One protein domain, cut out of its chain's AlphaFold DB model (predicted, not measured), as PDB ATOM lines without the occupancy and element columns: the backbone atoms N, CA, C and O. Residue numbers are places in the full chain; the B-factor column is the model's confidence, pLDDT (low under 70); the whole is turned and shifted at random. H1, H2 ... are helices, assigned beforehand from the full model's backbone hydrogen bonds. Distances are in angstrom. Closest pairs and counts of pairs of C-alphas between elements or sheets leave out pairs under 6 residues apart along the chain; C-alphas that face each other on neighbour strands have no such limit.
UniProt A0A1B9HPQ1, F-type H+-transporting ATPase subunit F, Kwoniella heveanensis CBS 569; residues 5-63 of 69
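AT A GLANCE: This is residues 5 to 63 of the 69 residues of the protein "F-type H+-transporting ATPase subunit F" of Kwoniella heveanensis CBS 569 (UniProt A0A1B9HPQ1). A wide, open U with H2 as its base: two long loop arms, residues 11 to 27 and 42 to 55, lead away from its ends to the short helices H1 and H3 at the two tips. No helix touches another. The printed part has 59 residues with three named helices, H1, H2, H3 in chain order, and no named strand; the class is all helix, with 26 residues in named elements, under half. It is extended and flat, with a radius of gyration of the C-alphas of 19.9 A and spans of 50 by 36 by 17 A.

IN THESE COORDINATES: Find C-alpha 5 at (-28.304, 63.168, -35.308), where H1, residues 5 to 10, begins; it is 8.9 A long. H2, residues 28 to 41, runs 20.1 A from C-alpha 28 at (-6.826, 63.437, -4.762). H3, residues 56 to 61, runs 9.1 A to C-alpha 61 at (-5.184, 25.013, -25.957).

HOW THE PARTS SIT: H1, H2 and H3 are apart from one another. In each, every O i to N i+4 pair is within hydrogen-bond range. Residues 5 to 20, 35 to 53 and 56 to 61 stand free.

THE WHOLE: The C-alphas farthest apart, of Leu 13 and Arg 60, are 51.1 A apart. Both links are long, and the printed part has no cut. Look at residues 5 to 30 for pLDDT under 70.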
ATOM      1  N   ALA A   5     -28.504  61.714 -35.251       62.97
ATOM      2  CA  ALA A   5     -28.304  63.168 -35.308       62.97
ATOM      3  C   ALA A   5     -28.995  63.904 -34.143       62.97
ATOM      4  O   ALA A   5     -28.346  64.660 -33.422       62.97
ATOM      5  N   ALA A   6     -30.275  63.604 -33.886       63.34
ATOM      6  CA  ALA A   6     -31.033  64.211 -32.786       63.34
ATOM      7  C   ALA A   6     -30.497  63.816 -31.395       63.34
ATOM      8  O   ALA A   6     -30.491  64.628 -30.475       63.34
ATOM      9  N   ARG A   7     -29.981  62.586 -31.223       62.62
ATOM     10  CA  ARG A   7     -29.336  62.183 -29.958       62.62
ATOM     11  C   ARG A   7     -28.041  62.937 -29.694       62.62
ATOM     12  O   ARG A   7     -27.753  63.213 -28.538       62.62
ATOM     13  N   ARG A   8     -27.268  63.278 -30.731       63.97
ATOM     14  CA  ARG A   8     -26.004  64.011 -30.571       63.97
ATOM     15  C   ARG A   8     -26.226  65.473 -30.187       63.97
ATOM     16  O   ARG A   8     -25.477  65.976 -29.358       63.97
ATOM     17  N   SER A   9     -27.255  66.132 -30.728       67.00
ATOM     18  CA  SER A   9     -27.611  67.502 -30.329       67.00
ATOM     19  C   SER A   9     -28.220  67.570 -28.923       67.00
ATOM     20  O   SER A   9     -27.991  68.537 -28.205       67.00
ATOM     21  N   LEU A  10     -28.939  66.526 -28.493       64.69
ATOM     22  CA  LEU A  10     -29.516  66.423 -27.144       64.69
ATOM     23  C   LEU A  10     -28.534  65.874 -26.088       64.69
ATOM     24  O   LEU A  10     -28.807  65.982 -24.894       64.69
ATOM     25  N   ALA A  11     -27.384  65.320 -26.494       62.09
ATOM     26  CA  ALA A  11     -26.374  64.761 -25.586       62.09
ATOM     27  C   ALA A  11     -25.710  65.806 -24.671       62.09
ATOM     28  O   ALA A  11     -25.159  65.439 -23.640       62.09
ATOM     29  N   GLY A  12     -25.758  67.092 -25.039       62.72
ATOM     30  CA  GLY A  12     -25.323  68.200 -24.181       62.72
ATOM     31  C   GLY A  12     -26.431  68.779 -23.291       62.72
ATOM     32  O   GLY A  12     -26.128  69.505 -22.353       62.72
ATOM     33  N   LEU A  13     -27.703  68.465 -23.577       67.94
ATOM     34  CA  LEU A  13     -28.865  68.937 -22.814       67.94
ATOM     35  C   LEU A  13     -29.220  67.982 -21.668       67.94
ATOM     36  O   LEU A  13     -29.683  68.412 -20.616       67.94
ATOM     37  N   ILE A  14     -28.995  66.682 -21.869       66.19
ATOM     38  CA  ILE A  14     -29.170  65.658 -20.840       66.19
ATOM     39  C   ILE A  14     -27.792  65.395 -20.238       66.19
ATOM     40  O   ILE A  14     -26.962  64.775 -20.910       66.19
ATOM     41  N   PRO A  15     -27.515  65.847 -19.003       62.16
ATOM     42  CA  PRO A  15     -26.208  65.638 -18.411       62.16
ATOM     43  C   PRO A  15     -25.900  64.133 -18.364       62.16
ATOM     44  O   PRO A  15     -26.751  63.343 -17.928       62.16
ATOM     45  N   PRO A  16     -24.706  63.703 -18.819       67.75
ATOM     46  CA  PRO A  16     -24.300  62.312 -18.690       67.75
ATOM     47  C   PRO A  16     -24.329  61.970 -17.204       67.75
ATOM     48  O   PRO A  16     -23.921  62.795 -16.392       67.75
ATOM     49  N   LYS A  17     -24.852  60.789 -16.853       58.56
ATOM     50  CA  LYS A  17     -25.053  60.307 -15.474       58.56
ATOM     51  C   LYS A  17     -24.032  60.904 -14.483       58.56
ATOM     52  O   LYS A  17     -22.935  60.368 -14.319       58.56
ATOM     53  N   ILE A  18     -24.437  61.987 -13.809       55.97
ATOM     54  CA  ILE A  18     -23.608  62.770 -12.870       55.97
ATOM     55  C   ILE A  18     -23.175  61.894 -11.678       55.97
ATOM     56  O   ILE A  18     -22.163  62.141 -11.036       55.97
ATOM     57  N   ALA A  19     -23.897  60.797 -11.440       52.25
ATOM     58  CA  ALA A  19     -23.626  59.799 -10.413       52.25
ATOM     59  C   ALA A  19     -22.889  58.546 -10.934       52.25
ATOM     60  O   ALA A  19     -23.113  57.444 -10.436       52.25
ATOM     61  N   THR A  20     -22.044  58.655 -11.963       55.00
ATOM     62  CA  THR A  20     -21.072  57.581 -12.241       55.00
ATOM     63  C   THR A  20     -19.813  57.829 -11.411       55.00
ATOM     64  O   THR A  20     -19.370  58.972 -11.359       55.00
ATOM     65  N   PRO A  21     -19.192  56.810 -10.783       56.09
ATOM     66  CA  PRO A  21     -17.966  56.991  -9.996       56.09
ATOM     67  C   PRO A  21     -16.852  57.726 -10.760       56.09
ATOM     68  O   PRO A  21     -16.091  58.486 -10.168       56.09
ATOM     69  N   ASN A  22     -16.819  57.560 -12.088       56.91
ATOM     70  CA  ASN A  22     -15.905  58.260 -12.993       56.91
ATOM     71  C   ASN A  22     -16.166  59.776 -13.076       56.91
ATOM     72  O   ASN A  22     -15.229  60.537 -13.284       56.91
ATOM     73  N   ALA A  23     -17.415  60.223 -12.916       56.34
ATOM     74  CA  ALA A  23     -17.801  61.633 -12.995       56.34
ATOM     75  C   ALA A  23     -17.546  62.414 -11.693       56.34
ATOM     76  O   ALA A  23     -17.473  63.637 -11.725       56.34
ATOM     77  N   VAL A  24     -17.367  61.729 -10.554       58.25
ATOM     78  CA  VAL A  24     -17.144  62.358  -9.232       58.25
ATOM     79  C   VAL A  24     -15.652  62.549  -8.904       58.25
ATOM     80  O   VAL A  24     -15.276  62.855  -7.774       58.25
ATOM     81  N   SER A  25     -14.771  62.363  -9.889       60.31
ATOM     82  CA  SER A  25     -13.317  62.378  -9.719       60.31
ATOM     83  C   SER A  25     -12.703  63.775  -9.894       60.31
ATOM     84  O   SER A  25     -11.814  63.979 -10.713       60.31
ATOM     85  N   SER A  26     -13.151  64.774  -9.128       57.34
ATOM     86  CA  SER A  26     -12.407  66.040  -9.016       57.34
ATOM     87  C   SER A  26     -11.581  66.045  -7.726       57.34
ATOM     88  O   SER A  26     -11.973  66.637  -6.723       57.34
ATOM     89  N   GLY A  27     -10.437  65.350  -7.725       61.56
ATOM     90  CA  GLY A  27      -9.402  65.539  -6.700       61.56
ATOM     91  C   GLY A  27      -8.722  64.276  -6.164       61.56
ATOM     92  O   GLY A  27      -9.120  63.143  -6.429       61.56
ATOM     93  N   THR A  28      -7.683  64.490  -5.349       61.44
ATOM     94  CA  THR A  28      -6.826  63.437  -4.762       61.44
ATOM     95  C   THR A  28      -7.577  62.442  -3.863       61.44
ATOM     96  O   THR A  28      -7.107  61.326  -3.648       61.44
ATOM     97  N   THR A  29      -8.757  62.807  -3.356       63.09
ATOM     98  CA  THR A  29      -9.652  61.914  -2.604       63.09
ATOM     99  C   THR A  29     -10.207  60.792  -3.482       63.09
ATOM    100  O   THR A  29     -10.248  59.651  -3.039       63.09
ATOM    101  N   SER A  30     -10.527  61.065  -4.753       67.44
ATOM    102  CA  SER A  30     -11.045  60.051  -5.685       67.44
ATOM    103  C   SER A  30     -10.020  58.947  -5.965       67.44
ATOM    104  O   SER A  30     -10.373  57.769  -5.967       67.44
ATOM    105  N   ALA A  31      -8.740  59.308  -6.097       71.69
ATOM    106  CA  ALA A  31      -7.662  58.338  -6.266       71.69
ATOM    107  C   ALA A  31      -7.498  57.433  -5.029       71.69
ATOM    108  O   ALA A  31      -7.361  56.220  -5.170       71.69
ATOM    109  N   ARG A  32      -7.579  57.998  -3.814       75.75
ATOM    110  CA  ARG A  32      -7.521  57.220  -2.562       75.75
ATOM    111  C   ARG A  32      -8.719  56.282  -2.419       75.75
ATOM    112  O   ARG A  32      -8.549  55.121  -2.067       75.75
ATOM    113  N   THR A  33      -9.924  56.748  -2.744       79.25
ATOM    114  CA  THR A  33     -11.126  55.903  -2.728       79.25
ATOM    115  C   THR A  33     -11.036  54.780  -3.764       79.25
ATOM    116  O   THR A  33     -11.383  53.644  -3.453       79.25
ATOM    117  N   ALA A  34     -10.506  55.054  -4.962       81.75
ATOM    118  CA  ALA A  34     -10.276  54.035  -5.985       81.75
ATOM    119  C   ALA A  34      -9.290  52.956  -5.515       81.75
ATOM    120  O   ALA A  34      -9.547  51.778  -5.726       81.75
ATOM    121  N   GLN A  35      -8.211  53.333  -4.819       85.06
ATOM    122  CA  GLN A  35      -7.248  52.384  -4.247       85.06
ATOM    123  C   GLN A  35      -7.875  51.483  -3.176       85.06
ATOM    124  O   GLN A  35      -7.601  50.287  -3.145       85.06
ATOM    125  N   VAL A  36      -8.745  52.032  -2.324       86.81
ATOM    126  CA  VAL A  36      -9.460  51.248  -1.304       86.81
ATOM    127  C   VAL A  36     -10.444  50.276  -1.958       86.81
ATOM    128  O   VAL A  36     -10.479  49.102  -1.600       86.81
ATOM    129  N   ILE A  37     -11.211  50.731  -2.953       85.88
ATOM    130  CA  ILE A  37     -12.128  49.863  -3.706       85.88
ATOM    131  C   ILE A  37     -11.351  48.762  -4.435       85.88
ATOM    132  O   ILE A  37     -11.738  47.599  -4.373       85.88
ATOM    133  N   ASP A  38     -10.247  49.113  -5.096       87.44
ATOM    134  CA  ASP A  38      -9.394  48.173  -5.822       87.44
ATOM    135  C   ASP A  38      -8.802  47.117  -4.879       87.44
ATOM    136  O   ASP A  38      -8.898  45.922  -5.164       87.44
ATOM    137  N   PHE A  39      -8.308  47.535  -3.708       88.94
ATOM    138  CA  PHE A  39      -7.864  46.632  -2.648       88.94
ATOM    139  C   PHE A  39      -8.965  45.636  -2.270       88.94
ATOM    140  O   PHE A  39      -8.736  44.429  -2.340       88.94
ATOM    141  N   TYR A  40     -10.178  46.117  -1.971       87.75
ATOM    142  CA  TYR A  40     -11.293  45.240  -1.602       87.75
ATOM    143  C   TYR A  40     -11.780  44.346  -2.748       87.75
ATOM    144  O   TYR A  40     -12.216  43.215  -2.529       87.75
ATOM    145  N   SER A  41     -11.664  44.812  -3.991       85.00
ATOM    146  CA  SER A  41     -12.029  44.036  -5.175       85.00
ATOM    147  C   SER A  41     -11.106  42.835  -5.413       85.00
ATOM    148  O   SER A  41     -11.561  41.826  -5.967       85.00
ATOM    149  N   LYS A  42      -9.846  42.951  -4.972       85.12
ATOM    150  CA  LYS A  42      -8.757  41.985  -5.150       85.12
ATOM    151  C   LYS A  42      -8.609  40.992  -4.006       85.12
ATOM    152  O   LYS A  42      -7.773  40.095  -4.129       85.12
ATOM    153  N   LEU A  43      -9.381  41.111  -2.918       85.31
ATOM    154  CA  LEU A  43      -9.350  40.077  -1.884       85.31
ATOM    155  C   LEU A  43      -9.604  38.708  -2.523       85.31
ATOM    156  O   LEU A  43     -10.379  38.637  -3.482       85.31
ATOM    157  N   PRO A  44      -8.986  37.632  -2.000       85.38
ATOM    158  CA  PRO A  44      -9.244  36.279  -2.459       85.38
ATOM    159  C   PRO A  44     -10.731  35.961  -2.304       85.38
ATOM    160  O   PRO A  44     -11.211  35.523  -1.260       85.38
ATOM    161  N   LYS A  45     -11.488  36.209  -3.368       77.56
ATOM    162  CA  LYS A  45     -12.807  35.634  -3.562       77.56
ATOM    163  C   LYS A  45     -12.521  34.149  -3.728       77.56
ATOM    164  O   LYS A  45     -11.566  33.799  -4.422       77.56
ATOM    165  N   GLY A  46     -13.256  33.299  -3.012       77.75
ATOM    166  CA  GLY A  46     -13.066  31.847  -3.051       77.75
ATOM    167  C   GLY A  46     -13.062  31.291  -4.482       77.75
ATOM    168  O   GLY A  46     -13.177  32.026  -5.460       77.75
ATOM    169  N   ALA A  47     -12.925  29.973  -4.629       77.56
ATOM    170  CA  ALA A  47     -12.769  29.348  -5.943       77.56
ATOM    171  C   ALA A  47     -13.741  29.925  -6.994       77.56
ATOM    172  O   ALA A  47     -14.955  29.916  -6.782       77.56
ATOM    173  N   LYS A  48     -13.196  30.416  -8.122       74.88
ATOM    174  CA  LYS A  48     -13.974  31.061  -9.193       74.88
ATOM    175  C   LYS A  48     -15.209  30.231  -9.554       74.88
ATOM    176  O   LYS A  48     -15.094  28.994  -9.566       74.88
ATOM    177  N   PRO A  49     -16.352  30.864  -9.870       77.31
ATOM    178  CA  PRO A  49     -17.546  30.136 -10.280       77.31
ATOM    179  C   PRO A  49     -17.227  29.255 -11.492       77.31
ATOM    180  O   PRO A  49     -16.375  29.592 -12.315       77.31
ATOM    181  N   ALA A  50     -17.881  28.095 -11.589       70.75
ATOM    182  CA  ALA A  50     -17.592  27.112 -12.635       70.75
ATOM    183  C   ALA A  50     -17.748  27.685 -14.057       70.75
ATOM    184  O   ALA A  50     -17.052  27.244 -14.964       70.75
ATOM    185  N   SER A  51     -18.594  28.706 -14.223       71.50
ATOM    186  CA  SER A  51     -18.794  29.460 -15.467       71.50
ATOM    187  C   SER A  51     -17.569  30.256 -15.927       71.50
ATOM    188  O   SER A  51     -17.429  30.513 -17.116       71.50
ATOM    189  N   GLU A  52     -16.689  30.653 -15.008       73.00
ATOM    190  CA  GLU A  52     -15.474  31.427 -15.299       73.00
ATOM    191  C   GLU A  52     -14.221  30.549 -15.393       73.00
ATOM    192  O   GLU A  52     -13.114  31.048 -15.604       73.00
ATOM    193  N   ARG A  53     -14.362  29.235 -15.192       73.44
ATOM    194  CA  ARG A  53     -13.247  28.299 -15.320       73.44
ATOM    195  C   ARG A  53     -13.084  27.925 -16.784       73.44
ATOM    196  O   ARG A  53     -14.030  27.475 -17.426       73.44
ATOM    197  N   ALA A  54     -11.862  28.060 -17.282       73.19
ATOM    198  CA  ALA A  54     -11.470  27.623 -18.612       73.19
ATOM    199  C   ALA A  54     -11.723  26.115 -18.777       73.19
ATOM    200  O   ALA A  54     -10.960  25.283 -18.284       73.19
ATOM    201  N   GLY A  55     -12.826  25.750 -19.428       77.81
ATOM    202  CA  GLY A  55     -13.214  24.364 -19.681       77.81
ATOM    203  C   GLY A  55     -12.977  23.930 -21.130       77.81
ATOM    204  O   GLY A  55     -12.793  24.747 -22.035       77.81
ATOM    205  N   GLY A  56     -13.022  22.618 -21.366       82.12
ATOM    206  CA  GLY A  56     -13.097  22.043 -22.713       82.12
ATOM    207  C   GLY A  56     -11.865  22.298 -23.589       82.12
ATOM    208  O   GLY A  56     -10.728  22.121 -23.162       82.12
ATOM    209  N   LEU A  57     -12.084  22.632 -24.865       81.50
ATOM    210  CA  LEU A  57     -11.004  22.923 -25.821       81.50
ATOM    211  C   LEU A  57     -10.304  24.256 -25.514       81.50
ATOM    212  O   LEU A  57      -9.087  24.343 -25.652       81.50
ATOM    213  N   ARG A  58     -11.049  25.264 -25.036       82.38
ATOM    214  CA  ARG A  58     -10.500  26.583 -24.678       82.38
ATOM    215  C   ARG A  58      -9.479  26.492 -23.545       82.38
ATOM    216  O   ARG A  58      -8.349  26.932 -23.720       82.38
ATOM    217  N   GLY A  59      -9.824  25.812 -22.451       82.88
ATOM    218  CA  GLY A  59      -8.886  25.599 -21.339       82.88
ATOM    219  C   GLY A  59      -7.687  24.700 -21.672       82.88
ATOM    220  O   GLY A  59      -6.660  24.772 -20.999       82.88
ATOM    221  N   ARG A  60      -7.797  23.850 -22.705       80.06
ATOM    222  CA  ARG A  60      -6.716  22.938 -23.113       80.06
ATOM    223  C   ARG A  60      -5.682  23.566 -24.041       80.06
ATOM    224  O   ARG A  60      -4.540  23.141 -23.961       80.06
ATOM    225  N   TYR A  61      -6.065  24.525 -24.884       81.69
ATOM    226  CA  TYR A  61      -5.184  25.013 -25.957       81.69
ATOM    227  C   TYR A  61      -5.046  26.537 -26.043       81.69
ATOM    228  O   TYR A  61      -4.143  27.023 -26.713       81.69
ATOM    229  N   PHE A  62      -5.928  27.307 -25.400       80.69
ATOM    230  CA  PHE A  62      -6.022  28.753 -25.644       80.69
ATOM    231  C   PHE A  62      -5.893  29.616 -24.384       80.69
ATOM    232  O   PHE A  62      -5.784  30.834 -24.493       80.69
ATOM    233  N   GLU A  63      -5.901  29.019 -23.191       82.12
ATOM    234  CA  GLU A  63      -5.850  29.756 -21.926       82.12
ATOM    235  C   GLU A  63      -4.744  29.243 -20.991       82.12
ATOM    236  O   GLU A  63      -4.433  28.050 -20.920       82.12
TER     237      GLU A  63